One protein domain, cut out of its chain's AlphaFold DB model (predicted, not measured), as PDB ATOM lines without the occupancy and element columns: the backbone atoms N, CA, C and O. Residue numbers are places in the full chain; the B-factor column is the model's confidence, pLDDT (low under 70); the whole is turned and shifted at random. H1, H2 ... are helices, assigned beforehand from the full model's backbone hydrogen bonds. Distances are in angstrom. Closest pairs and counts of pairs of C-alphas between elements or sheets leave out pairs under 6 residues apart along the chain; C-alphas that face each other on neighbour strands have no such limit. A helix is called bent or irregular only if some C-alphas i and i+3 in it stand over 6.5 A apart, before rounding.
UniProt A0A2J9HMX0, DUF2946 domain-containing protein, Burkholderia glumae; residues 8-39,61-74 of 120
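AT A GLANCE: This is residues 8 to 39 and 61 to 74 of the 120 residues of the protein "DUF2946 domain-containing protein" of Burkholderia glumae (UniProt A0A2J9HMX0). What is the shape? A long bent helix, H1, makes most of the length, and a short helix, H2, lies off the outer side of the bend with a gap between; residues 8 to 26 stick out free. What builds it? The 46 printed residues hold H1, then H2, with no named strand: all helix, extended, radius of gyration of the C-alphas 15.7 A, spans 48 by 25 by 9 A.

HOW THE PARTS SIT: Is H1 straight? H1, residues 8 to 38, was assigned as one helix by its hydrogen bonds but is bent: C-alphas 24 and 27 are 6.6 A apart. Its arms, H1a, residues 8 to 24, and H1b, residues 27 to 38, stand at a steep tilt of 41 degrees. Where is H2? H2, residues 65 to 72, is apart from both arms. In H1a, H1b and H2 every O i to N i+4 pair is within hydrogen-bond range.

IN THESE COORDINATES: Where does H1a begin? C-alpha 8 is at (-10.145, 39.081, -15.759); H1a measures 24.5 A, H1b 16.6 A. Where does H2 end? C-alpha 72 is at (-38.797, 3.009, -32.340).

THE WHOLE: Is there a cut? Residues 40 to 60 are not printed; C-alphas 39 and 61 are 13.2 A apart. Where is pLDDT under 70? Residues 37 to 39 and 61 to 74.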
ATOM      1  N   ARG A   8      -9.743  40.325 -16.446       84.31
ATOM      2  CA  ARG A   8     -10.145  39.081 -15.759       84.31
ATOM      3  C   ARG A   8     -11.645  38.824 -15.878       84.31
ATOM      4  O   ARG A   8     -12.045  37.683 -16.071       84.31
ATOM      5  N   ARG A   9     -12.461  39.878 -15.805       84.62
ATOM      6  CA  ARG A   9     -13.925  39.796 -15.955       84.62
ATOM      7  C   ARG A   9     -14.349  39.409 -17.373       84.62
ATOM      8  O   ARG A   9     -15.276  38.624 -17.541       84.62
ATOM      9  N   ARG A  10     -13.663  39.927 -18.395       88.94
ATOM     10  CA  ARG A  10     -13.892  39.518 -19.792       88.94
ATOM     11  C   ARG A  10     -13.453  38.081 -20.034       88.94
ATOM     12  O   ARG A  10     -14.183  37.354 -20.697       88.94
ATOM     13  N   LEU A  11     -12.318  37.659 -19.473       90.38
ATOM     14  CA  LEU A  11     -11.837  36.281 -19.591       90.38
ATOM     15  C   LEU A  11     -12.829  35.283 -18.989       90.38
ATOM     16  O   LEU A  11     -13.154  34.295 -19.637       90.38
ATOM     17  N   THR A  12     -13.365  35.548 -17.794       90.19
ATOM     18  CA  THR A  12     -14.363  34.652 -17.187       90.19
ATOM     19  C   THR A  12     -15.670  34.617 -17.976       90.19
ATOM     20  O   THR A  12     -16.248  33.543 -18.133       90.19
ATOM     21  N   ALA A  13     -16.115  35.754 -18.522       92.62
ATOM     22  CA  ALA A  13     -17.290  35.804 -19.392       92.62
ATOM     23  C   ALA A  13     -17.087  34.985 -20.681       92.62
ATOM     24  O   ALA A  13     -17.950  34.191 -21.054       92.62
ATOM     25  N   TRP A  14     -15.922  35.122 -21.321       96.94
ATOM     26  CA  TRP A  14     -15.554  34.344 -22.505       96.94
ATOM     27  C   TRP A  14     -15.448  32.847 -22.216       96.94
ATOM     28  O   TRP A  14     -15.945  32.046 -23.003       96.94
ATOM     29  N   LEU A  15     -14.852  32.467 -21.083       95.06
ATOM     30  CA  LEU A  15     -14.758  31.068 -20.664       95.06
ATOM     31  C   LEU A  15     -16.142  30.450 -20.453       95.06
ATOM     32  O   LEU A  15     -16.378  29.333 -20.903       95.06
ATOM     33  N   GLY A  16     -17.069  31.178 -19.823       94.75
ATOM     34  CA  GLY A  16     -18.448  30.721 -19.654       94.75
ATOM     35  C   GLY A  16     -19.169  30.531 -20.989       94.75
ATOM     36  O   GLY A  16     -19.808  29.502 -21.201       94.75
ATOM     37  N   LEU A  17     -19.018  31.484 -21.915       94.94
ATOM     38  CA  LEU A  17     -19.623  31.394 -23.244       94.94
ATOM     39  C   LEU A  17     -19.057  30.215 -24.045       94.94
ATOM     40  O   LEU A  17     -19.831  29.446 -24.609       94.94
ATOM     41  N   LEU A  18     -17.732  30.034 -24.047       94.12
ATOM     42  CA  LEU A  18     -17.079  28.889 -24.687       94.12
ATOM     43  C   LEU A  18     -17.514  27.566 -24.059       94.12
ATOM     44  O   LEU A  18     -17.778  26.620 -24.790       94.12
ATOM     45  N   ALA A  19     -17.631  27.494 -22.734       94.88
ATOM     46  CA  ALA A  19     -18.075  26.284 -22.051       94.88
ATOM     47  C   ALA A  19     -19.500  25.891 -22.463       94.88
ATOM     48  O   ALA A  19     -19.734  24.742 -22.837       94.88
ATOM     49  N   VAL A  20     -20.440  26.843 -22.457       94.50
ATOM     50  CA  VAL A  20     -21.820  26.604 -22.912       94.50
ATOM     51  C   VAL A  20     -21.843  26.218 -24.390       94.50
ATOM     52  O   VAL A  20     -22.523  25.270 -24.772       94.50
ATOM     53  N   TRP A  21     -21.062  26.908 -25.219       95.62
ATOM     54  CA  TRP A  21     -20.976  26.640 -26.652       95.62
ATOM     55  C   TRP A  21     -20.432  25.234 -26.945       95.62
ATOM     56  O   TRP A  21     -21.016  24.503 -27.743       95.62
ATOM     57  N   LEU A  22     -19.380  24.809 -26.238       89.69
ATOM     58  CA  LEU A  22     -18.834  23.455 -26.325       89.69
ATOM     59  C   LEU A  22     -19.830  22.408 -25.833       89.69
ATOM     60  O   LEU A  22     -19.950  21.369 -26.468       89.69
ATOM     61  N   LEU A  23     -20.579  22.673 -24.760       90.19
ATOM     62  CA  LEU A  23     -21.603  21.749 -24.265       90.19
ATOM     63  C   LEU A  23     -22.692  21.482 -25.319       90.19
ATOM     64  O   LEU A  23     -23.175  20.360 -25.438       90.19
ATOM     65  N   VAL A  24     -23.051  22.506 -26.100       88.88
ATOM     66  CA  VAL A  24     -24.030  22.405 -27.194       88.88
ATOM     67  C   VAL A  24     -23.433  21.731 -28.434       88.88
ATOM     68  O   VAL A  24     -24.113  20.953 -29.097       88.88
ATOM     69  N   LEU A  25     -22.166  22.001 -28.759       87.56
ATOM     70  CA  LEU A  25     -21.513  21.460 -29.958       87.56
ATOM     71  C   LEU A  25     -20.935  20.062 -29.790       87.56
ATOM     72  O   LEU A  25     -20.838  19.338 -30.775       87.56
ATOM     73  N   MET A  26     -20.552  19.668 -28.579       87.38
ATOM     74  CA  MET A  26     -20.007  18.345 -28.283       87.38
ATOM     75  C   MET A  26     -20.922  17.205 -28.764       87.38
ATOM     76  O   MET A  26     -20.427  16.347 -29.501       87.38
ATOM     77  N   PRO A  27     -22.243  17.201 -28.476       80.62
ATOM     78  CA  PRO A  27     -23.123  16.179 -29.029       80.62
ATOM     79  C   PRO A  27     -23.159  16.241 -30.559       80.62
ATOM     80  O   PRO A  27     -23.092  15.201 -31.204       80.62
ATOM     81  N   LEU A  28     -23.181  17.438 -31.157       78.06
ATOM     82  CA  LEU A  28     -23.220  17.596 -32.613       78.06
ATOM     83  C   LEU A  28     -21.954  17.048 -33.290       78.06
ATOM     84  O   LEU A  28     -22.044  16.395 -34.325       78.06
ATOM     85  N   ALA A  29     -20.784  17.260 -32.688       78.62
ATOM     86  CA  ALA A  29     -19.517  16.732 -33.179       78.62
ATOM     87  C   ALA A  29     -19.469  15.196 -33.125       78.62
ATOM     88  O   ALA A  29     -19.008  14.583 -34.086       78.62
ATOM     89  N   SER A  30     -19.996  14.575 -32.058       80.38
ATOM     90  CA  SER A  30     -20.118  13.109 -31.969       80.38
ATOM     91  C   SER A  30     -21.020  12.563 -33.075       80.38
ATOM     92  O   SER A  30     -20.635  11.646 -33.797       80.38
ATOM     93  N   GLN A  31     -22.177  13.200 -33.288       73.44
ATOM     94  CA  GLN A  31     -23.116  12.795 -34.336       73.44
ATOM     95  C   GLN A  31     -22.518  12.945 -35.740       73.44
ATOM     96  O   GLN A  31     -22.680  12.069 -36.586       73.44
ATOM     97  N   LEU A  32     -21.795  14.038 -36.006       77.25
ATOM     98  CA  LEU A  32     -21.158  14.262 -37.304       77.25
ATOM     99  C   LEU A  32     -20.001  13.292 -37.561       77.25
ATOM    100  O   LEU A  32     -19.830  12.854 -38.698       77.25
ATOM    101  N   ALA A  33     -19.228  12.939 -36.533       74.81
ATOM    102  CA  ALA A  33     -18.160  11.954 -36.650       74.81
ATOM    103  C   ALA A  33     -18.715  10.565 -36.997       74.81
ATOM    104  O   ALA A  33     -18.205   9.908 -37.906       74.81
ATOM    105  N   GLU A  34     -19.797  10.149 -36.338       70.50
ATOM    106  CA  GLU A  34     -20.469   8.876 -36.612       70.50
ATOM    107  C   GLU A  34     -21.166   8.879 -37.978       70.50
ATOM    108  O   GLU A  34     -21.018   7.928 -38.743       70.50
ATOM    109  N   ALA A  35     -21.826   9.975 -38.363       70.00
ATOM    110  CA  ALA A  35     -22.415  10.124 -39.694       70.00
ATOM    111  C   ALA A  35     -21.357  10.104 -40.812       70.00
ATOM    112  O   ALA A  35     -21.587   9.540 -41.884       70.00
ATOM    113  N   ALA A  36     -20.185  10.701 -40.575       72.69
ATOM    114  CA  ALA A  36     -19.061  10.650 -41.505       72.69
ATOM    115  C   ALA A  36     -18.441   9.246 -41.580       72.69
ATOM    116  O   ALA A  36     -18.062   8.811 -42.666       72.69
ATOM    117  N   ALA A  37     -18.372   8.524 -40.457       67.69
ATOM    118  CA  ALA A  37     -17.923   7.135 -40.417       67.69
ATOM    119  C   ALA A  37     -18.902   6.196 -41.141       67.69
ATOM    120  O   ALA A  37     -18.466   5.381 -41.948       67.69
ATOM    121  N   ALA A  38     -20.212   6.364 -40.946       63.28
ATOM    122  CA  ALA A  38     -21.250   5.606 -41.651       63.28
ATOM    123  C   ALA A  38     -21.302   5.914 -43.158       63.28
ATOM    124  O   ALA A  38     -21.706   5.071 -43.956       63.28
ATOM    125  N   ARG A  39     -20.867   7.115 -43.569       59.75
ATOM    126  CA  ARG A  39     -20.705   7.492 -44.982       59.75
ATOM    127  C   ARG A  39     -19.444   6.934 -45.641       59.75
ATOM    128  O   ARG A  39     -19.308   7.136 -46.844       59.75
ATOM    129  N   LEU A  61     -29.587   7.718 -37.023       48.16
ATOM    130  CA  LEU A  61     -30.132   8.316 -35.799       48.16
ATOM    131  C   LEU A  61     -29.849   7.466 -34.549       48.16
ATOM    132  O   LEU A  61     -29.949   7.994 -33.449       48.16
ATOM    133  N   SER A  62     -29.449   6.195 -34.691       51.12
ATOM    134  CA  SER A  62     -29.162   5.309 -33.546       51.12
ATOM    135  C   SER A  62     -27.933   5.730 -32.720       51.12
ATOM    136  O   SER A  62     -27.860   5.479 -31.519       51.12
ATOM    137  N   ALA A  63     -27.022   6.489 -33.335       52.16
ATOM    138  CA  ALA A  63     -25.913   7.203 -32.694       52.16
ATOM    139  C   ALA A  63     -26.359   8.143 -31.553       52.16
ATOM    140  O   ALA A  63     -25.633   8.415 -30.596       52.16
ATOM    141  N   CYS A  64     -27.584   8.663 -31.630       58.03
ATOM    142  CA  CYS A  64     -28.242   9.327 -30.520       58.03
ATOM    143  C   CYS A  64     -29.251   8.339 -29.931       58.03
ATOM    144  O   CYS A  64     -30.328   8.152 -30.491       58.03
ATOM    145  N   GLY A  65     -28.950   7.741 -28.773       64.75
ATOM    146  CA  GLY A  65     -29.861   6.781 -28.130       64.75
ATOM    147  C   GLY A  65     -31.287   7.317 -27.909       64.75
ATOM    148  O   GLY A  65     -32.229   6.540 -27.825       64.75
ATOM    149  N   TYR A  66     -31.474   8.644 -27.883       65.50
ATOM    150  CA  TYR A  66     -32.790   9.287 -27.848       65.50
ATOM    151  C   TYR A  66     -33.515   9.282 -29.205       65.50
ATOM    152  O   TYR A  66     -34.727   9.087 -29.254       65.50
ATOM    153  N   CYS A  67     -32.795   9.479 -30.311       65.06
ATOM    154  CA  CYS A  67     -33.358   9.452 -31.658       65.06
ATOM    155  C   CYS A  67     -33.734   8.031 -32.099       65.06
ATOM    156  O   CYS A  67     -34.733   7.872 -32.798       65.06
ATOM    157  N   ASP A  68     -32.998   7.014 -31.645       62.34
ATOM    158  CA  ASP A  68     -33.400   5.608 -31.777       62.34
ATOM    159  C   ASP A  68     -34.709   5.337 -31.031       62.34
ATOM    160  O   ASP A  68     -35.665   4.807 -31.595       62.34
ATOM    161  N   LEU A  69     -34.790   5.811 -29.782       66.38
ATOM    162  CA  LEU A  69     -35.979   5.666 -28.951       66.38
ATOM    163  C   LEU A  69     -37.200   6.335 -29.594       66.38
ATOM    164  O   LEU A  69     -38.281   5.752 -29.590       66.38
ATOM    165  N   LEU A  70     -37.021   7.525 -30.182       65.94
ATOM    166  CA  LEU A  70     -38.063   8.259 -30.907       65.94
ATOM    167  C   LEU A  70     -38.446   7.598 -32.234       65.94
ATOM    168  O   LEU A  70     -39.610   7.655 -32.619       65.94
ATOM    169  N   ALA A  71     -37.494   6.987 -32.940       64.38
ATOM    170  CA  ALA A  71     -37.778   6.240 -34.162       64.38
ATOM    171  C   ALA A  71     -38.576   4.966 -33.842       64.38
ATOM    172  O   ALA A  71     -39.605   4.705 -34.471       64.38
ATOM    173  N   ALA A  72     -38.147   4.224 -32.818       65.12
ATOM    174  CA  ALA A  72     -38.797   3.009 -32.340       65.12
ATOM    175  C   ALA A  72     -40.175   3.273 -31.707       65.12
ATOM    176  O   ALA A  72     -41.070   2.444 -31.829       65.12
ATOM    177  N   HIS A  73     -40.361   4.433 -31.068       62.09
ATOM    178  CA  HIS A  73     -41.611   4.836 -30.410       62.09
ATOM    179  C   HIS A  73     -42.245   6.056 -31.074       62.09
ATOM    180  O   HIS A  73     -42.852   6.888 -30.395       62.09
ATOM    181  N   SER A  74     -42.106   6.185 -32.394       61.41
ATOM    182  CA  SER A  74     -42.804   7.236 -33.125       61.41
ATOM    183  C   SER A  74     -44.302   7.072 -32.870       61.41
ATOM    184  O   SER A  74     -44.936   6.116 -33.316       61.41
TER     185      SER A  74